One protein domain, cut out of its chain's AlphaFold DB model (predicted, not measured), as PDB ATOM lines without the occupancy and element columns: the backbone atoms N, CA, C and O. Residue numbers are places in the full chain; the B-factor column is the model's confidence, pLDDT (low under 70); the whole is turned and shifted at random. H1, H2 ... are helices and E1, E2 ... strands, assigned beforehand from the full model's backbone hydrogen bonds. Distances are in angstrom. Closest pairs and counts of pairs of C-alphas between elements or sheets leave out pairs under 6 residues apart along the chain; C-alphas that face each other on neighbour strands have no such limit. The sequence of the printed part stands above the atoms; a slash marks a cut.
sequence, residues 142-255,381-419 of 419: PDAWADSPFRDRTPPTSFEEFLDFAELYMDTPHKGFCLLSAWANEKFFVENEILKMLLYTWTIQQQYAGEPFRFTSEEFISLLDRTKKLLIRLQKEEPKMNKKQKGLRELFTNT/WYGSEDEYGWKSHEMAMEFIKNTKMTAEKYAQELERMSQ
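Overview. This is residues 142 to 255 and 381 to 419 of the 419 residues of an uncharacterized protein of Clostridiales bacterium (UniProt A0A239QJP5). A small sheet of two parallel strands, E1 and E2, with short helix H1 packed on E2, sits at the open end of a long helical hairpin, H3 and H4. H2 packs beside H4 on one side of this hairpin, and a second hairpin, H5 and H6, packs steeply on the other. The printed part has 153 residues, mostly helix, in the order H1 H2 E1 H3 H4 E2 H5 H6. It is compact, with a radius of gyration of the C-alphas of 16.2 A and spans of 46 by 32 by 28 A.

Along the chain. E1 is residues 177 to 180 and E2 249 to 253. H1, residues 142 to 147, begins at C-alpha 142 (23.294, 27.878, 60.149). H2 is 159 to 171, 18.5 A; H3 189 to 208, 27.4 A; H4 218 to 237, 29.0 A; H5 387 to 401, 21.1 A. H6, 407 to 417, ends at C-alpha 417 (15.275, 53.864, 32.936).

Arrangement. E1 and E2 are parallel, with N 251 and O 178 3.0 A apart, within hydrogen-bond range. E1, H3 H4, E2 make a strand-helix-strand unit, parallel neighbour strands joined through helices, with a left-handed crossover. The closest C-alphas of H1 and E2, Ala 144 and Leu 251, are 5.7 A apart. H4, the hub, touches H3 in a hairpin at 18 degrees, a shallow tilt (Glu 191 and Leu 231, C-alphas 5.5 A). It touches H6 at 63 degrees, a steep tilt; the closest C-alphas, Asp 225 and Ala 407, are 5.3 A apart. Each O i to N i+4 pair is within range in H1, H2, H3, H5 and H6; in H4, 15 of 16.

Size, cuts and confidence. Residues 256 to 380 are cut out, with 16.6 A between C-alphas 255 and 381. The links H1 to H2 and H4 to E2 are long. Low-confidence residues include 183 to 188 and 381 to 390.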
ATOM      1  N   PRO A 142      22.693  27.953  58.813       96.94
ATOM      2  CA  PRO A 142      23.294  27.878  60.149       96.94
ATOM      3  C   PRO A 142      24.327  26.769  60.303       96.94
ATOM      4  O   PRO A 142      25.398  27.017  60.850       96.94
ATOM      5  N   ASP A 143      24.033  25.570  59.799       96.88
ATOM      6  CA  ASP A 143      24.940  24.426  59.923       96.88
ATOM      7  C   ASP A 143      26.219  24.660  59.105       96.88
ATOM      8  O   ASP A 143      27.328  24.490  59.621       96.88
ATOM      9  N   ALA A 144      26.084  25.145  57.862       96.88
ATOM     10  CA  ALA A 144      27.222  25.552  57.038       96.88
ATOM     11  C   ALA A 144      28.051  26.635  57.737       96.88
ATOM     12  O   ALA A 144      29.278  26.553  57.782       96.88
ATOM     13  N   TRP A 145      27.385  27.637  58.314       97.50
ATOM     14  CA  TRP A 145      28.025  28.748  59.009       97.50
ATOM     15  C   TRP A 145      28.811  28.281  60.235       97.50
ATOM     16  O   TRP A 145      29.975  28.658  60.389       97.50
ATOM     17  N   ALA A 146      28.211  27.429  61.071       97.69
ATOM     18  CA  ALA A 146      28.805  26.897  62.296       97.69
ATOM     19  C   ALA A 146      30.070  26.062  62.034       97.69
ATOM     20  O   ALA A 146      31.019  26.100  62.821       97.69
ATOM     21  N   ASP A 147      30.111  25.356  60.905       97.69
ATOM     22  CA  ASP A 147      31.268  24.560  60.495       97.69
ATOM     23  C   ASP A 147      32.290  25.348  59.665       97.69
ATOM     24  O   ASP A 147      33.401  24.869  59.402       97.69
ATOM     25  N   SER A 148      31.934  26.556  59.235       97.19
ATOM     26  CA  SER A 148      32.802  27.393  58.422       97.19
ATOM     27  C   SER A 148      33.942  28.019  59.243       97.19
ATOM     28  O   SER A 148      33.874  28.135  60.473       97.19
ATOM     29  N   PRO A 149      34.993  28.529  58.574       97.31
ATOM     30  CA  PRO A 149      35.990  29.398  59.204       97.31
ATOM     31  C   PRO A 149      35.411  30.692  59.803       97.31
ATOM     32  O   PRO A 149      36.126  31.408  60.501       97.31
ATOM     33  N   PHE A 150      34.141  31.006  59.528       97.50
ATOM     34  CA  PHE A 150      33.465  32.237  59.929       97.50
ATOM     35  C   PHE A 150      32.513  32.053  61.119       97.50
ATOM     36  O   PHE A 150      31.871  33.021  61.511       97.50
ATOM     37  N   ARG A 151      32.450  30.862  61.731       96.88
ATOM     38  CA  ARG A 151      31.522  30.516  62.829       96.88
ATOM     39  C   ARG A 151      31.488  31.487  64.016       96.88
ATOM     40  O   ARG A 151      30.466  31.607  64.678       96.88
ATOM     41  N   ASP A 152      32.599  32.174  64.285       96.81
ATOM     42  CA  ASP A 152      32.731  33.117  65.402       96.81
ATOM     43  C   ASP A 152      32.258  34.538  65.025       96.81
ATOM     44  O   ASP A 152      32.371  35.474  65.817       96.81
ATOM     45  N   ARG A 153      31.752  34.722  63.798       96.44
ATOM     46  CA  ARG A 153      31.206  35.982  63.292       96.44
ATOM     47  C   ARG A 153      29.689  35.944  63.283       96.44
ATOM     48  O   ARG A 153      29.074  34.928  62.966       96.44
ATOM     49  N   THR A 154      29.105  37.101  63.550       97.00
ATOM     50  CA  THR A 154      27.687  37.345  63.311       97.00
ATOM     51  C   THR A 154      27.416  37.329  61.800       97.00
ATOM     52  O   THR A 154      28.154  37.992  61.065       97.00
ATOM     53  N   PRO A 155      26.405  36.579  61.323       96.88
ATOM     54  CA  PRO A 155      25.967  36.653  59.935       96.88
ATOM     55  C   PRO A 155      25.528  38.076  59.544       96.88
ATOM     56  O   PRO A 155      25.004  38.792  60.401       96.88
ATOM     57  N   PRO A 156      25.707  38.490  58.276       97.75
ATOM     58  CA  PRO A 156      25.249  39.787  57.794       97.75
ATOM     59  C   PRO A 156      23.751  40.017  57.998       97.75
ATOM     60  O   PRO A 156      22.945  39.101  57.843       97.75
ATOM     61  N   THR A 157      23.378  41.263  58.277       97.00
ATOM     62  CA  THR A 157      21.987  41.714  58.436       97.00
ATOM     63  C   THR A 157      21.582  42.792  57.426       97.00
ATOM     64  O   THR A 157      20.423  43.217  57.420       97.00
ATOM     65  N   SER A 158      22.517  43.224  56.572       97.94
ATOM     66  CA  SER A 158      22.325  44.185  55.482       97.94
ATOM     67  C   SER A 158      23.252  43.894  54.295       97.94
ATOM     68  O   SER A 158      24.171  43.078  54.388       97.94
ATOM     69  N   PHE A 159      23.025  44.571  53.171       98.06
ATOM     70  CA  PHE A 159      23.826  44.448  51.959       98.06
ATOM     71  C   PHE A 159      25.269  44.932  52.163       98.06
ATOM     72  O   PHE A 159      26.196  44.270  51.703       98.06
ATOM     73  N   GLU A 160      25.486  46.040  52.883       98.19
ATOM     74  CA  GLU A 160      26.841  46.495  53.230       98.19
ATOM     75  C   GLU A 160      27.598  45.443  54.055       98.19
ATOM     76  O   GLU A 160      28.710  45.065  53.691       98.19
ATOM     77  N   GLU A 161      26.976  44.903  55.108       98.44
ATOM     78  CA  GLU A 161      27.585  43.844  55.921       98.44
ATOM     79  C   GLU A 161      27.836  42.568  55.101       98.44
ATOM     80  O   GLU A 161      28.818  41.859  55.330       98.44
ATOM     81  N   PHE A 162      26.974  42.271  54.121       98.06
ATOM     82  CA  PHE A 162      27.184  41.169  53.185       98.06
ATOM     83  C   PHE A 162      28.395  41.423  52.280       98.06
ATOM     84  O   PHE A 162      29.186  40.505  52.079       98.06
ATOM     85  N   LEU A 163      28.582  42.644  51.764       97.94
ATOM     86  CA  LEU A 163      29.775  43.000  50.988       97.94
ATOM     87  C   LEU A 163      31.045  42.878  51.833       97.94
ATOM     88  O   LEU A 163      32.008  42.260  51.380       97.94
ATOM     89  N   ASP A 164      31.034  43.400  53.061       98.25
ATOM     90  CA  ASP A 164      32.157  43.286  53.998       98.25
ATOM     91  C   ASP A 164      32.500  41.815  54.277       98.25
ATOM     92  O   ASP A 164      33.668  41.409  54.254       98.25
ATOM     93  N   PHE A 165      31.473  40.988  54.499       98.19
ATOM     94  CA  PHE A 165      31.641  39.552  54.660       98.19
ATOM     95  C   PHE A 165      32.203  38.897  53.396       98.19
ATOM     96  O   PHE A 165      33.139  38.106  53.487       98.19
ATOM     97  N   ALA A 166      31.646  39.197  52.224       96.31
ATOM     98  CA  ALA A 166      32.038  38.566  50.975       96.31
ATOM     99  C   ALA A 166      33.478  38.934  50.590       96.31
ATOM    100  O   ALA A 166      34.233  38.077  50.141       96.31
ATOM    101  N   GLU A 167      33.909  40.175  50.826       96.00
ATOM    102  CA  GLU A 167      35.302  40.595  50.653       96.00
ATOM    103  C   GLU A 167      36.248  39.794  51.561       96.00
ATOM    104  O   GLU A 167      37.231  39.230  51.077       96.00
ATOM    105  N   LEU A 168      35.908  39.658  52.847       96.56
ATOM    106  CA  LEU A 168      36.654  38.825  53.790       96.56
ATOM    107  C   LEU A 168      36.664  37.345  53.388       96.56
ATOM    108  O   LEU A 168      37.680  36.663  53.545       96.56
ATOM    109  N   TYR A 169      35.530  36.835  52.915       96.19
ATOM    110  CA  TYR A 169      35.371  35.465  52.452       96.19
ATOM    111  C   TYR A 169      36.375  35.157  51.338       96.19
ATOM    112  O   TYR A 169      37.071  34.141  51.407       96.19
ATOM    113  N   MET A 170      36.538  36.083  50.386       94.62
ATOM    114  CA  MET A 170      37.534  35.977  49.318       94.62
ATOM    115  C   MET A 170      38.988  36.013  49.828       94.62
ATOM    116  O   MET A 170      39.887  35.518  49.156       94.62
ATOM    117  N   ASP A 171      39.241  36.597  51.000       95.19
ATOM    118  CA  ASP A 171      40.577  36.687  51.608       95.19
ATOM    119  C   ASP A 171      40.869  35.557  52.613       95.19
ATOM    120  O   ASP A 171      41.983  35.441  53.132       95.19
ATOM    121  N   THR A 172      39.886  34.696  52.887       95.12
ATOM    122  CA  THR A 172      39.972  33.648  53.910       95.12
ATOM    123  C   THR A 172      39.886  32.264  53.269       95.12
ATOM    124  O   THR A 172      38.942  32.001  52.531       95.12
ATOM    125  N   PRO A 173      40.796  31.318  53.568       94.06
ATOM    126  CA  PRO A 173      40.675  29.948  53.069       94.06
ATOM    127  C   PRO A 173      39.359  29.277  53.507       94.06
ATOM    128  O   PRO A 173      39.173  28.991  54.686       94.06
ATOM    129  N   HIS A 174      38.480  28.968  52.552       93.00
ATOM    130  CA  HIS A 174      37.114  28.465  52.780       93.00
ATOM    131  C   HIS A 174      36.863  27.102  52.102       93.00
ATOM    132  O   HIS A 174      35.840  26.856  51.468       93.00
ATOM    133  N   LYS A 175      37.825  26.172  52.206       92.12
ATOM    134  CA  LYS A 175      37.720  24.853  51.558       92.12
ATOM    135  C   LYS A 175      36.465  24.101  52.024       92.12
ATOM    136  O   LYS A 175      36.301  23.866  53.215       92.12
ATOM    137  N   GLY A 176      35.666  23.630  51.066       93.56
ATOM    138  CA  GLY A 176      34.438  22.870  51.329       93.56
ATOM    139  C   GLY A 176      33.176  23.731  51.379       93.56
ATOM    140  O   GLY A 176      32.088  23.177  51.488       93.56
ATOM    141  N   PHE A 177      33.314  25.048  51.235       94.50
ATOM    142  CA  PHE A 177      32.204  25.988  51.202       94.50
ATOM    143  C   PHE A 177      32.144  26.715  49.859       94.50
ATOM    144  O   PHE A 177      33.141  26.779  49.136       94.50
ATOM    145  N   CYS A 178      30.968  27.235  49.531       93.31
ATOM    146  CA  CYS A 178      30.773  28.238  48.489       93.31
ATOM    147  C   CYS A 178      29.903  29.374  49.035       93.31
ATOM    148  O   CYS A 178      29.123  29.166  49.966       93.31
ATOM    149  N   LEU A 179      30.013  30.574  48.464       93.00
ATOM    150  CA  LEU A 179      29.244  31.718  48.958       93.00
ATOM    151  C   LEU A 179      27.727  31.517  48.763       93.00
ATOM    152  O   LEU A 179      26.969  31.611  49.724       93.00
ATOM    153  N   LEU A 180      27.313  31.187  47.535       89.62
ATOM    154  CA  LEU A 180      25.938  30.849  47.145       89.62
ATOM    155  C   LEU A 180      25.935  29.652  46.185       89.62
ATOM    156  O   LEU A 180      26.915  29.408  45.471       89.62
ATOM    157  N   SER A 181      24.814  28.935  46.101       83.81
ATOM    158  CA  SER A 181      24.616  27.926  45.058       83.81
ATOM    159  C   SER A 181      24.494  28.576  43.675       83.81
ATOM    160  O   SER A 181      23.713  29.503  43.482       83.81
ATOM    161  N   ALA A 182      25.207  28.054  42.684       77.25
ATOM    162  CA  ALA A 182      25.008  28.346  41.275       77.25
ATOM    163  C   ALA A 182      23.877  27.466  40.729       77.25
ATOM    164  O   ALA A 182      23.841  26.258  40.980       77.25
ATOM    165  N   TRP A 183      22.984  28.033  39.923       65.31
ATOM    166  CA  TRP A 183      21.961  27.249  39.232       65.31
ATOM    167  C   TRP A 183      22.550  26.435  38.077       65.31
ATOM    168  O   TRP A 183      23.559  26.794  37.465       65.31
ATOM    169  N   ALA A 184      21.945  25.273  37.803       53.56
ATOM    170  CA  ALA A 184      22.559  24.196  37.020       53.56
ATOM    171  C   ALA A 184      23.011  24.585  35.599       53.56
ATOM    172  O   ALA A 184      23.919  23.937  35.071       53.56
ATOM    173  N   ASN A 185      22.442  25.648  35.018       57.75
ATOM    174  CA  ASN A 185      22.710  26.095  33.650       57.75
ATOM    175  C   ASN A 185      23.151  27.567  33.536       57.75
ATOM    176  O   ASN A 185      23.258  28.083  32.425       57.75
ATOM    177  N   GLU A 186      23.462  28.240  34.647       64.94
ATOM    178  CA  GLU A 186      23.704  29.686  34.645       64.94
ATOM    179  C   GLU A 186      25.132  30.047  35.063       64.94
ATOM    180  O   GLU A 186      25.505  30.038  36.233       64.94
ATOM    181  N   LYS A 187      25.949  30.406  34.064       57.91
ATOM    182  CA  LYS A 187      27.389  30.688  34.212       57.91
ATOM    183  C   LYS A 187      27.719  31.893  35.109       57.91
ATOM    184  O   LYS A 187      28.873  32.019  35.509       57.91
ATOM    185  N   PHE A 188      26.751  32.775  35.352       66.81
ATOM    186  CA  PHE A 188      26.916  34.023  36.107       66.81
ATOM    187  C   PHE A 188      25.809  34.221  37.148       66.81
ATOM    188  O   PHE A 188      25.483  35.354  37.486       66.81
ATOM    189  N   PHE A 189      25.174  33.128  37.585       77.00
ATOM    190  CA  PHE A 189      24.038  33.198  38.498       77.00
ATOM    191  C   PHE A 189      24.393  33.943  39.784       77.00
ATOM    192  O   PHE A 189      23.735  34.910  40.128       77.00
ATOM    193  N   VAL A 190      25.480  33.547  40.451       81.56
ATOM    194  CA  VAL A 190      25.890  34.136  41.735       81.56
ATOM    195  C   VAL A 190      26.161  35.632  41.588       81.56
ATOM    196  O   VAL A 190      25.720  36.433  42.405       81.56
ATOM    197  N   GLU A 191      26.857  36.028  40.524       88.56
ATOM    198  CA  GLU A 191      27.153  37.431  40.260       88.56
ATOM    199  C   GLU A 191      25.895  38.243  39.947       88.56
ATOM    200  O   GLU A 191      25.778  39.393  40.368       88.56
ATOM    201  N   ASN A 192      24.961  37.635  39.220       85.12
ATOM    202  CA  ASN A 192      23.669  38.224  38.921       85.12
ATOM    203  C   ASN A 192      22.829  38.413  40.190       85.12
ATOM    204  O   ASN A 192      22.342  39.510  40.441       85.12
ATOM    205  N   GLU A 193      22.717  37.381  41.024       85.94
ATOM    206  CA  GLU A 193      21.979  37.447  42.285       85.94
ATOM    207  C   GLU A 193      22.553  38.516  43.215       85.94
ATOM    208  O   GLU A 193      21.798  39.297  43.781       85.94
ATOM    209  N   ILE A 194      23.879  38.651  43.307       92.12
ATOM    210  CA  ILE A 194      24.494  39.714  44.114       92.12
ATOM    211  C   ILE A 194      24.168  41.111  43.585       92.12
ATOM    212  O   ILE A 194      23.881  42.015  44.371       92.12
ATOM    213  N   LEU A 195      24.174  41.305  42.266       92.12
ATOM    214  CA  LEU A 195      23.762  42.582  41.691       92.12
ATOM    215  C   LEU A 195      22.273  42.855  41.946       92.12
ATOM    216  O   LEU A 195      21.922  43.968  42.331       92.12
ATOM    217  N   LYS A 196      21.406  41.851  41.777       88.00
ATOM    218  CA  LYS A 196      19.973  41.959  42.081       88.00
ATOM    219  C   LYS A 196      19.731  42.321  43.538       88.00
ATOM    220  O   LYS A 196      18.921  43.201  43.790       88.00
ATOM    221  N   MET A 197      20.465  41.721  44.477       91.44
ATOM    222  CA  MET A 197      20.370  42.078  45.893       91.44
ATOM    223  C   MET A 197      20.607  43.569  46.121       91.44
ATOM    224  O   MET A 197      19.801  44.193  46.806       91.44
ATOM    225  N   LEU A 198      21.653  44.159  45.524       94.50
ATOM    226  CA  LEU A 198      21.888  45.606  45.615       94.50
ATOM    227  C   LEU A 198      20.702  46.391  45.056       94.50
ATOM    228  O   LEU A 198      20.185  47.281  45.725       94.50
ATOM    229  N   LEU A 199      20.280  46.062  43.832       91.25
ATOM    230  CA  LEU A 199      19.225  46.796  43.135       91.25
ATOM    231  C   LEU A 199      17.902  46.733  43.898       91.25
ATOM    232  O   LEU A 199      17.330  47.779  44.181       91.25
ATOM    233  N   TYR A 200      17.461  45.535  44.285       88.81
ATOM    234  CA  TYR A 200      16.219  45.327  45.025       88.81
ATOM    235  C   TYR A 200      16.271  45.986  46.389       88.81
ATOM    236  O   TYR A 200      15.357  46.712  46.758       88.81
ATOM    237  N   THR A 201      17.364  45.809  47.126       93.06
ATOM    238  CA  THR A 201      17.498  46.442  48.434       93.06
ATOM    239  C   THR A 201      17.438  47.965  48.326       93.06
ATOM    240  O   THR A 201      16.771  48.614  49.131       93.06
ATOM    241  N   TRP A 202      18.101  48.537  47.320       93.44
ATOM    242  CA  TRP A 202      18.117  49.977  47.092       93.44
ATOM    243  C   TRP A 202      16.724  50.504  46.742       93.44
ATOM    244  O   TRP A 202      16.253  51.464  47.353       93.44
ATOM    245  N   THR A 203      16.031  49.852  45.807       88.31
ATOM    246  CA  THR A 203      14.706  50.282  45.338       88.31
ATOM    247  C   THR A 203      13.642  50.115  46.408       88.31
ATOM    248  O   THR A 203      12.872  51.041  46.648       88.31
ATOM    249  N   ILE A 204      13.638  48.971  47.095       88.75
ATOM    250  CA  ILE A 204      12.694  48.655  48.168       88.75
ATOM    251  C   ILE A 204      12.836  49.669  49.309       88.75
ATOM    252  O   ILE A 204      11.829  50.187  49.788       88.75
ATOM    253  N   GLN A 205      14.065  50.012  49.708       92.88
ATOM    254  CA  GLN A 205      14.302  51.017  50.748       92.88
ATOM    255  C   GLN A 205      13.852  52.421  50.319       92.88
ATOM    256  O   GLN A 205      13.180  53.098  51.096       92.88
ATOM    257  N   GLN A 206      14.151  52.849  49.086       89.12
ATOM    258  CA  GLN A 206      13.712  54.161  48.588       89.12
ATOM    259  C   GLN A 206      12.187  54.251  48.482       89.12
ATOM    260  O   GLN A 206      11.589  55.202  48.979       89.12
ATOM    261  N   GLN A 207      11.535  53.225  47.936       84.50
ATOM    262  CA  GLN A 207      10.074  53.184  47.839       84.50
ATOM    263  C   GLN A 207       9.403  53.146  49.207       84.50
ATOM    264  O   GLN A 207       8.419  53.851  49.419       84.50
ATOM    265  N   TYR A 208       9.943  52.378  50.155       87.38
ATOM    266  CA  TYR A 208       9.443  52.376  51.527       87.38
ATOM    267  C   TYR A 208       9.562  53.758  52.189       87.38
ATOM    268  O   TYR A 208       8.658  54.168  52.914       87.38
ATOM    269  N   ALA A 209      10.641  54.493  51.910       89.50
ATOM    270  CA  ALA A 209      10.836  55.860  52.388       89.50
ATOM    271  C   ALA A 209       9.981  56.910  51.646       89.50
ATOM    272  O   ALA A 209       9.963  58.073  52.049       89.50
ATOM    273  N   GLY A 210       9.268  56.530  50.575       85.00
ATOM    274  CA  GLY A 210       8.565  57.471  49.698       85.00
ATOM    275  C   GLY A 210       9.515  58.361  48.890       85.00
ATOM    276  O   GLY A 210       9.134  59.446  48.449       85.00
ATOM    277  N   GLU A 211      10.763  57.928  48.725       85.81
ATOM    278  CA  GLU A 211      11.791  58.646  47.990       85.81
ATOM    279  C   GLU A 211      11.820  58.200  46.522       85.81
ATOM    280  O   GLU A 211      11.608  57.026  46.209       85.81
ATOM    281  N   PRO A 212      12.091  59.126  45.589       82.88
ATOM    282  CA  PRO A 212      12.274  58.770  44.191       82.88
ATOM    283  C   PRO A 212      13.539  57.928  44.009       82.88
ATOM    284  O   PRO A 212      14.497  58.061  44.773       82.88
ATOM    285  N   PHE A 213      13.583  57.143  42.932       84.12
ATOM    286  CA  PHE A 213      14.780  56.384  42.606       84.12
ATOM    287  C   PHE A 213      15.984  57.305  42.344       84.12
ATOM    288  O   PHE A 213      15.876  58.285  41.602       84.12
ATOM    289  N   ARG A 214      17.117  57.028  43.005       89.81
ATOM    290  CA  ARG A 214      18.366  57.818  42.908       89.81
ATOM    291  C   ARG A 214      19.593  56.926  42.756       89.81
ATOM    292  O   ARG A 214      20.377  56.759  43.692       89.81
ATOM    293  N   PHE A 215      19.770  56.369  41.567       92.69
ATOM    294  CA  PHE A 215      20.926  55.539  41.225       92.69
ATOM    295  C   PHE A 215      22.189  56.373  41.003       92.69
ATOM    296  O   PHE A 215      23.294  55.902  41.225       92.69
ATOM    297  N   THR A 216      22.061  57.642  40.624       95.69
ATOM    298  CA  THR A 216      23.221  58.528  40.398       95.69
ATOM    299  C   THR A 216      23.817  59.141  41.670       95.69
ATOM    300  O   THR A 216      24.716  59.979  41.585       95.69
ATOM    301  N   SER A 217      23.345  58.738  42.853       96.69
ATOM    302  CA  SER A 217      23.929  59.169  44.126       96.69
ATOM    303  C   SER A 217      25.360  58.637  44.301       96.69
ATOM    304  O   SER A 217      25.683  57.527  43.871       96.69
ATOM    305  N   GLU A 218      26.227  59.416  44.961       97.69
ATOM    306  CA  GLU A 218      27.608  58.988  45.260       97.69
ATOM    307  C   GLU A 218      27.636  57.689  46.078       97.69
ATOM    308  O   GLU A 218      28.485  56.826  45.868       97.69
ATOM    309  N   GLU A 219      26.665  57.539  46.976       97.25
ATOM    310  CA  GLU A 219      26.472  56.369  47.821       97.25
ATOM    311  C   GLU A 219      26.164  55.103  47.010       97.25
ATOM    312  O   GLU A 219      26.890  54.113  47.123       97.25
ATOM    313  N   PHE A 220      25.152  55.140  46.134       97.31
ATOM    314  CA  PHE A 220      24.822  53.988  45.293       97.31
ATOM    315  C   PHE A 220      25.972  53.620  44.361       97.31
ATOM    316  O   PHE A 220      26.318  52.447  44.235       97.31
ATOM    317  N   ILE A 221      26.601  54.618  43.730       98.38
ATOM    318  CA  ILE A 221      27.748  54.398  42.841       98.38
ATOM    319  C   ILE A 221      28.896  53.727  43.604       98.38
ATOM    320  O   ILE A 221      29.526  52.812  43.069       98.38
ATOM    321  N   SER A 222      29.146  54.126  44.855       98.06
ATOM    322  CA  SER A 222      30.164  53.505  45.707       98.06
ATOM    323  C   SER A 222      29.853  52.032  45.998       98.06
ATOM    324  O   SER A 222      30.705  51.166  45.778       98.06
ATOM    325  N   LEU A 223      28.618  51.719  46.411       98.19
ATOM    326  CA  LEU A 223      28.168  50.342  46.645       98.19
ATOM    327  C   LEU A 223      28.239  49.493  45.372       98.19
ATOM    328  O   LEU A 223      28.672  48.339  45.404       98.19
ATOM    329  N   LEU A 224      27.864  50.071  44.234       97.12
ATOM    330  CA  LEU A 224      27.886  49.418  42.935       97.12
ATOM    331  C   LEU A 224      29.318  49.132  42.451       97.12
ATOM    332  O   LEU A 224      29.583  48.057  41.911       97.12
ATOM    333  N   ASP A 225      30.262  50.050  42.670       97.00
ATOM    334  CA  ASP A 225      31.681  49.839  42.363       97.00
ATOM    335  C   ASP A 225      32.301  48.745  43.249       97.00
ATOM    336  O   ASP A 225      32.973  47.840  42.737       97.00
ATOM    337  N   ARG A 226      32.020  48.765  44.561       97.12
ATOM    338  CA  ARG A 226      32.412  47.685  45.486       97.12
ATOM    339  C   ARG A 226      31.854  46.341  45.033       97.12
ATOM    340  O   ARG A 226      32.611  45.379  44.881       97.12
ATOM    341  N   THR A 227      30.561  46.309  44.715       96.62
ATOM    342  CA  THR A 227      29.880  45.127  44.180       96.62
ATOM    343  C   THR A 227      30.601  44.626  42.937       96.62
ATOM    344  O   THR A 227      31.018  43.473  42.894       96.62
ATOM    345  N   LYS A 228      30.872  45.493  41.953       94.69
ATOM    346  CA  LYS A 228      31.575  45.104  40.723       94.69
ATOM    347  C   LYS A 228      32.941  44.474  40.989       94.69
ATOM    348  O   LYS A 228      33.285  43.460  40.378       94.69
ATOM    349  N   LYS A 229      33.736  45.072  41.880       94.38
ATOM    350  CA  LYS A 229      35.054  44.545  42.261       94.38
ATOM    351  C   LYS A 229      34.930  43.150  42.868       94.38
ATOM    352  O   LYS A 229      35.691  42.264  42.476       94.38
ATOM    353  N   LEU A 230      33.953  42.941  43.750       94.25
ATOM    354  CA  LEU A 230      33.640  41.631  44.317       94.25
ATOM    355  C   LEU A 230      33.232  40.626  43.227       94.25
ATOM    356  O   LEU A 230      33.803  39.538  43.173       94.25
ATOM    357  N   LEU A 231      32.337  40.996  42.302       92.38
ATOM    358  CA  LEU A 231      31.907  40.117  41.203       92.38
ATOM    359  C   LEU A 231      33.095  39.635  40.355       92.38
ATOM    360  O   LEU A 231      33.188  38.457  40.015       92.38
ATOM    361  N   ILE A 232      34.049  40.521  40.051       90.94
ATOM    362  CA  ILE A 232      35.262  40.172  39.291       90.94
ATOM    363  C   ILE A 232      36.146  39.170  40.054       90.94
ATOM    364  O   ILE A 232      36.810  38.340  39.423       90.94
ATOM    365  N   ARG A 233      36.191  39.249  41.391       91.62
ATOM    366  CA  ARG A 233      36.914  38.283  42.236       91.62
ATOM    367  C   ARG A 233      36.191  36.937  42.261       91.62
ATOM    368  O   ARG A 233      36.806  35.924  41.934       91.62
ATOM    369  N   LEU A 234      34.885  36.938  42.531       89.06
ATOM    370  CA  LEU A 234      34.043  35.734  42.548       89.06
ATOM    371  C   LEU A 234      34.142  34.962  41.226       89.06
ATOM    372  O   LEU A 234      34.401  33.763  41.233       89.06
ATOM    373  N   GLN A 235      34.104  35.655  40.082       86.88
ATOM    374  CA  GLN A 235      34.279  35.045  38.756       86.88
ATOM    375  C   GLN A 235      35.586  34.254  38.580       86.88
ATOM    376  O   GLN A 235      35.695  33.460  37.637       86.88
ATOM    377  N   LYS A 236      36.619  34.517  39.381       86.12
ATOM    378  CA  LYS A 236      37.916  33.834  39.284       86.12
ATOM    379  C   LYS A 236      38.025  32.659  40.248       86.12
ATOM    380  O   LYS A 236      38.708  31.694  39.913       86.12
ATOM    381  N   GLU A 237      37.377  32.753  41.400       86.25
ATOM    382  CA  GLU A 237      37.626  31.877  42.547       86.25
ATOM    383  C   GLU A 237      36.458  30.916  42.828       86.25
ATOM    384  O   GLU A 237      36.701  29.770  43.204       86.25
ATOM    385  N   GLU A 238      35.211  31.316  42.555       84.94
ATOM    386  CA  GLU A 238      34.019  30.493  42.803       84.94
ATOM    387  C   GLU A 238      33.695  29.526  41.642       84.94
ATOM    388  O   GLU A 238      33.878  29.848  40.453       84.94
ATOM    389  N   PRO A 239      33.157  28.322  41.924       81.19
ATOM    390  CA  PRO A 239      32.712  27.414  40.880       81.19
ATOM    391  C   PRO A 239      31.440  27.921  40.178       81.19
ATOM    392  O   PRO A 239      30.349  27.937  40.727       81.19
ATOM    393  N   LYS A 240      31.568  28.223  38.883       75.12
ATOM    394  CA  LYS A 240      30.524  28.854  38.038       75.12
ATOM    395  C   LYS A 240      29.293  28.012  37.689       75.12
ATOM    396  O   LYS A 240      28.489  28.431  36.869       75.12
ATOM    397  N   MET A 241      29.221  26.762  38.135       74.44
ATOM    398  CA  MET A 241      28.146  25.842  37.749       74.44
ATOM    399  C   MET A 241      27.857  24.890  38.897       74.44
ATOM    400  O   MET A 241      28.803  24.338  39.464       74.44
ATOM    401  N   ASN A 242      26.577  24.591  39.129       70.31
ATOM    402  CA  ASN A 242      26.120  23.682  40.186       70.31
ATOM    403  C   ASN A 242      26.914  22.362  40.237       70.31
ATOM    404  O   ASN A 242      27.437  21.963  41.272       70.31
ATOM    405  N   LYS A 243      27.129  21.717  39.077       76.06
ATOM    406  CA  LYS A 243      27.883  20.449  38.981       76.06
ATOM    407  C   LYS A 243      29.296  20.529  39.569       76.06
ATOM    408  O   LYS A 243      29.831  19.509  39.993       76.06
ATOM    409  N   LYS A 244      29.912  21.715  39.553       81.31
ATOM    410  CA  LYS A 244      31.246  21.973  40.113       81.31
ATOM    411  C   LYS A 244      31.213  22.346  41.595       81.31
ATOM    412  O   LYS A 244      32.261  22.310  42.224       81.31
ATOM    413  N   GLN A 245      30.041  22.671  42.130       84.81
ATOM    414  CA  GLN A 245      29.809  22.875  43.557       84.81
ATOM    415  C   GLN A 245      29.379  21.586  44.267       84.81
ATOM    416  O   GLN A 245      29.160  21.594  45.470       84.81
ATOM    417  N   LYS A 246      29.283  20.453  43.556       84.19
ATOM    418  CA  LYS A 246      28.940  19.165  44.168       84.19
ATOM    419  C   LYS A 246      29.876  18.853  45.345       84.19
ATOM    420  O   LYS A 246      31.075  18.665  45.146       84.19
ATOM    421  N   GLY A 247      29.299  18.720  46.540       85.56
ATOM    422  CA  GLY A 247      30.030  18.450  47.781       85.56
ATOM    423  C   GLY A 247      30.562  19.696  48.496       85.56
ATOM    424  O   GLY A 247      31.279  19.545  49.480       85.56
ATOM    425  N   LEU A 248      30.233  20.896  48.010       92.50
ATOM    426  CA  LEU A 248      30.382  22.142  48.754       92.50
ATOM    427  C   LEU A 248      29.113  22.426  49.558       92.50
ATOM    428  O   LEU A 248      28.037  21.929  49.223       92.50
ATOM    429  N   ARG A 249      29.270  23.228  50.606       94.00
ATOM    430  CA  ARG A 249      28.185  23.744  51.443       94.00
ATOM    431  C   ARG A 249      28.053  25.243  51.232       94.00
ATOM    432  O   ARG A 249      29.023  25.981  51.405       94.00
ATOM    433  N   GLU A 250      26.883  25.680  50.804       92.25
ATOM    434  CA  GLU A 250      26.573  27.087  50.606       92.25
ATOM    435  C   GLU A 250      26.413  27.811  51.952       92.25
ATOM    436  O   GLU A 250      25.716  27.336  52.841       92.25
ATOM    437  N   LEU A 251      27.074  28.963  52.109       95.75
ATOM    438  CA  LEU A 251      26.942  29.793  53.315       95.75
ATOM    439  C   LEU A 251      25.658  30.623  53.303       95.75
ATOM    440  O   LEU A 251      25.095  30.906  54.363       95.75
ATOM    441  N   PHE A 252      25.193  30.982  52.107       94.44
ATOM    442  CA  PHE A 252      23.924  31.655  51.889       94.44
ATOM    443  C   PHE A 252      23.103  30.958  50.814       94.44
ATOM    444  O   PHE A 252      23.627  30.379  49.860       94.44
ATOM    445  N   THR A 253      21.791  31.089  50.944       89.75
ATOM    446  CA  THR A 253      20.819  30.649  49.952       89.75
ATOM    447  C   THR A 253      19.787  31.743  49.731       89.75
ATOM    448  O   THR A 253      19.514  32.550  50.618       89.75
ATOM    449  N   ASN A 254      19.211  31.768  48.539       81.00
ATOM    450  CA  ASN A 254      18.022  32.553  48.248       81.00
ATOM    451  C   ASN A 254      16.825  31.589  48.209       81.00
ATOM    452  O   ASN A 254      16.970  30.453  47.752       81.00
ATOM    453  N   THR A 255      15.664  32.017  48.694       64.38
ATOM    454  CA  THR A 255      14.401  31.323  48.425       64.38
ATOM    455  C   THR A 255      14.020  31.627  46.985       64.38
ATOM    456  O   THR A 255      13.710  32.771  46.653       64.38
ATOM    457  N   TRP A 381      14.762  43.378  36.059       51.53
ATOM    458  CA  TRP A 381      15.252  42.023  35.739       51.53
ATOM    459  C   TRP A 381      14.295  40.954  35.215       51.53
ATOM    460  O   TRP A 381      14.777  39.858  34.917       51.53
ATOM    461  N   TYR A 382      13.006  41.226  35.024       36.97
ATOM    462  CA  TYR A 382      12.135  40.263  34.349       36.97
ATOM    463  C   TYR A 382      11.572  40.877  33.082       36.97
ATOM    464  O   TYR A 382      10.774  41.804  33.118       36.97
ATOM    465  N   GLY A 383      12.030  40.334  31.954       35.38
ATOM    466  CA  GLY A 383      11.304  40.414  30.703       35.38
ATOM    467  C   GLY A 383       9.852  40.016  30.921       35.38
ATOM    468  O   GLY A 383       9.531  38.834  30.934       35.38
ATOM    469  N   SER A 384       8.965  41.002  30.983       35.19
ATOM    470  CA  SER A 384       7.862  40.981  30.031       35.19
ATOM    471  C   SER A 384       8.461  40.722  28.641       35.19
ATOM    472  O   SER A 384       9.602  41.097  28.362       35.19
ATOM    473  N   GLU A 385       7.732  40.081  27.732       38.44
ATOM    474  CA  GLU A 385       8.162  39.929  26.327       38.44
ATOM    475  C   GLU A 385       8.341  41.283  25.591       38.44
ATOM    476  O   GLU A 385       8.438  41.330  24.365       38.44
ATOM    477  N   ASP A 386       8.381  42.393  26.328       46.06
ATOM    478  CA  ASP A 386       8.696  43.717  25.849       46.06
ATOM    479  C   ASP A 386      10.210  43.987  25.800       46.06
ATOM    480  O   ASP A 386      11.069  43.311  26.374       46.06
ATOM    481  N   GLU A 387      10.545  45.020  25.039       49.59
ATOM    482  CA  GLU A 387      11.909  45.439  24.733       49.59
ATOM    483  C   GLU A 387      12.704  45.887  25.981       49.59
ATOM    484  O   GLU A 387      13.939  45.903  25.963       49.59
ATOM    485  N   TYR A 388      12.026  46.231  27.084       51.16
ATOM    486  CA  TYR A 388      12.639  46.843  28.263       51.16
ATOM    487  C   TYR A 388      13.261  45.819  29.206       51.16
ATOM    488  O   TYR A 388      14.408  46.000  29.639       51.16
ATOM    489  N   GLY A 389      12.563  44.719  29.489       57.91
ATOM    490  CA  GLY A 389      13.106  43.698  30.380       57.91
ATOM    491  C   GLY A 389      14.312  42.972  29.771       57.91
ATOM    492  O   GLY A 389      15.307  42.750  30.466       57.91
ATOM    493  N   TRP A 390      14.317  42.726  28.455       61.81
ATOM    494  CA  TRP A 390      15.497  42.184  27.764       61.81
ATOM    495  C   TRP A 390      16.702  43.133  27.842       61.81
ATOM    496  O   TRP A 390      17.818  42.714  28.162       61.81
ATOM    497  N   LYS A 391      16.477  44.438  27.642       70.94
ATOM    498  CA  LYS A 391      17.528  45.459  27.711       70.94
ATOM    499  C   LYS A 391      18.140  45.585  29.109       70.94
ATOM    500  O   LYS A 391      19.353  45.751  29.228       70.94
ATOM    501  N   SER A 392      17.327  45.483  30.163       71.19
ATOM    502  CA  SER A 392      17.802  45.524  31.554       71.19
ATOM    503  C   SER A 392      18.748  44.354  31.874       71.19
ATOM    504  O   SER A 392      19.861  44.566  32.370       71.19
ATOM    505  N   HIS A 393      18.365  43.140  31.459       76.75
ATOM    506  CA  HIS A 393      19.181  41.934  31.561       76.75
ATOM    507  C   HIS A 393      20.495  42.082  30.785       76.75
ATOM    508  O   HIS A 393      21.573  41.847  31.330       76.75
ATOM    509  N   GLU A 394      20.439  42.504  29.518       81.19
ATOM    510  CA  GLU A 394      21.633  42.702  28.693       81.19
ATOM    511  C   GLU A 394      22.597  43.723  29.298       81.19
ATOM    512  O   GLU A 394      23.798  43.454  29.393       81.19
ATOM    513  N   MET A 395      22.075  44.863  29.755       86.69
ATOM    514  CA  MET A 395      22.859  45.930  30.372       86.69
ATOM    515  C   MET A 395      23.582  45.437  31.624       86.69
ATOM    516  O   MET A 395      24.759  45.731  31.845       86.69
ATOM    517  N   ALA A 396      22.897  44.656  32.445       87.19
ATOM    518  CA  ALA A 396      23.475  44.138  33.662       87.19
ATOM    519  C   ALA A 396      24.465  42.993  33.395       87.19
ATOM    520  O   ALA A 396      25.538  42.938  33.999       87.19
ATOM    521  N   MET A 397      24.197  42.142  32.402       86.81
ATOM    522  CA  MET A 397      25.183  41.184  31.912       86.81
ATOM    523  C   MET A 397      26.414  41.888  31.329       86.81
ATOM    524  O   MET A 397      27.529  41.387  31.495       86.81
ATOM    525  N   GLU A 398      26.251  43.039  30.674       89.31
ATOM    526  CA  GLU A 398      27.367  43.875  30.245       89.31
ATOM    527  C   GLU A 398      28.130  44.431  31.449       89.31
ATOM    528  O   GLU A 398      29.353  44.328  31.482       89.31
ATOM    529  N   PHE A 399      27.449  44.940  32.474       91.25
ATOM    530  CA  PHE A 399      28.086  45.401  33.706       91.25
ATOM    531  C   PHE A 399      28.926  44.303  34.385       91.25
ATOM    532  O   PHE A 399      30.078  44.547  34.759       91.25
ATOM    533  N   ILE A 400      28.389  43.081  34.462       89.50
ATOM    534  CA  ILE A 400      29.037  41.907  35.067       89.50
ATOM    535  C   ILE A 400      30.234  41.419  34.231       89.50
ATOM    536  O   ILE A 400      31.263  41.024  34.785       89.50
ATOM    537  N   LYS A 401      30.120  41.403  32.894       85.31
ATOM    538  CA  LYS A 401      31.131  40.815  31.991       85.31
ATOM    539  C   LYS A 401      32.181  41.813  31.497       85.31
ATOM    540  O   LYS A 401      33.304  41.411  31.192       85.31
ATOM    541  N   ASN A 402      31.813  43.078  31.318       76.69
ATOM    542  CA  ASN A 402      32.582  44.063  30.564       76.69
ATOM    543  C   ASN A 402      33.255  45.078  31.496       76.69
ATOM    544  O   ASN A 402      32.623  45.764  32.304       76.69
ATOM    545  N   THR A 403      34.565  45.261  31.334       68.31
ATOM    546  CA  THR A 403      35.308  46.295  32.066       68.31
ATOM    547  C   THR A 403      34.964  47.716  31.606       68.31
ATOM    548  O   THR A 403      35.243  48.659  32.339       68.31
ATOM    549  N   LYS A 404      34.338  47.895  30.432       83.12
ATOM    550  CA  LYS A 404      34.002  49.217  29.866       83.12
ATOM    551  C   LYS A 404      32.757  49.880  30.471       83.12
ATOM    552  O   LYS A 404      32.666  51.111  30.433       83.12
ATOM    553  N   MET A 405      31.816  49.093  30.993       91.94
ATOM    554  CA  MET A 405      30.615  49.594  31.667       91.94
ATOM    555  C   MET A 405      30.965  49.923  33.122       91.94
ATOM    556  O   MET A 405      31.019  49.021  33.953       91.94
ATOM    557  N   THR A 406      31.298  51.173  33.439       94.50
ATOM    558  CA  THR A 406      31.662  51.563  34.816       94.50
ATOM    559  C   THR A 406      30.431  51.614  35.727       94.50
ATOM    560  O   THR A 406      29.304  51.585  35.231       94.50
ATOM    561  N   ALA A 407      30.636  51.682  37.047       95.69
ATOM    562  CA  ALA A 407      29.541  51.854  38.006       95.69
ATOM    563  C   ALA A 407      28.732  53.123  37.708       95.69
ATOM    564  O   ALA A 407      27.510  53.069  37.661       95.69
ATOM    565  N   GLU A 408      29.400  54.229  37.381       96.62
ATOM    566  CA  GLU A 408      28.753  55.499  37.043       96.62
ATOM    567  C   GLU A 408      27.887  55.379  35.789       96.62
ATOM    568  O   GLU A 408      26.763  55.867  35.768       96.62
ATOM    569  N   LYS A 409      28.388  54.711  34.741       95.12
ATOM    570  CA  LYS A 409      27.622  54.522  33.500       95.12
ATOM    571  C   LYS A 409      26.403  53.637  33.718       95.12
ATOM    572  O   LYS A 409      25.330  53.956  33.222       95.12
ATOM    573  N   TYR A 410      26.566  52.546  34.464       93.50
ATOM    574  CA  TYR A 410      25.454  51.656  34.783       93.50
ATOM    575  C   TYR A 410      24.404  52.384  35.633       93.50
ATOM    576  O   TYR A 410      23.233  52.382  35.277       93.50
ATOM    577  N   ALA A 411      24.829  53.108  36.671       94.00
ATOM    578  CA  ALA A 411      23.960  53.949  37.492       94.00
ATOM    579  C   ALA A 411      23.205  55.018  36.684       94.00
ATOM    580  O   ALA A 411      22.018  55.231  36.914       94.00
ATOM    581  N   GLN A 412      23.860  55.670  35.718       93.69
ATOM    582  CA  GLN A 412      23.219  56.644  34.828       93.69
ATOM    583  C   GLN A 412      22.133  56.011  33.953       93.69
ATOM    584  O   GLN A 412      21.077  56.611  33.772       93.69
ATOM    585  N   GLU A 413      22.370  54.813  33.419       89.56
ATOM    586  CA  GLU A 413      21.353  54.110  32.633       89.56
ATOM    587  C   GLU A 413      20.193  53.614  33.500       89.56
ATOM    588  O   GLU A 413      19.045  53.757  33.084       89.56
ATOM    589  N   LEU A 414      20.461  53.113  34.714       87.50
ATOM    590  CA  LEU A 414      19.414  52.755  35.681       87.50
ATOM    591  C   LEU A 414      18.550  53.973  36.035       87.50
ATOM    592  O   LEU A 414      17.327  53.895  35.985       87.50
ATOM    593  N   GLU A 415      19.178  55.117  36.323       87.94
ATOM    594  CA  GLU A 415      18.480  56.380  36.581       87.94
ATOM    595  C   GLU A 415      17.618  56.785  35.383       87.94
ATOM    596  O   GLU A 415      16.437  57.075  35.554       87.94
ATOM    597  N   ARG A 416      18.169  56.737  34.163       84.81
ATOM    598  CA  ARG A 416      17.437  57.061  32.930       84.81
ATOM    599  C   ARG A 416      16.250  56.122  32.692       84.81
ATOM    600  O   ARG A 416      15.257  56.562  32.133       84.81
ATOM    601  N   MET A 417      16.364  54.844  33.051       77.31
ATOM    602  CA  MET A 417      15.275  53.864  32.936       77.31
ATOM    603  C   MET A 417      14.208  54.028  34.023       77.31
ATOM    604  O   MET A 417      13.094  53.559  33.841       77.31
ATOM    605  N   SER A 418      14.545  54.676  35.138       75.31
ATOM    606  CA  SER A 418      13.630  54.902  36.260       75.31
ATOM    607  C   SER A 418      12.816  56.204  36.173       75.31
ATOM    608  O   SER A 418      11.993  56.460  37.054       75.31
ATOM    609  N   GLN A 419      13.085  57.049  35.170       68.12
ATOM    610  CA  GLN A 419      12.520  58.398  35.000       68.12
ATOM    611  C   GLN A 419      11.500  58.470  33.875       68.12
ATOM    612  O   GLN A 419      10.538  59.267  34.069       68.12
TER     613      GLN A 419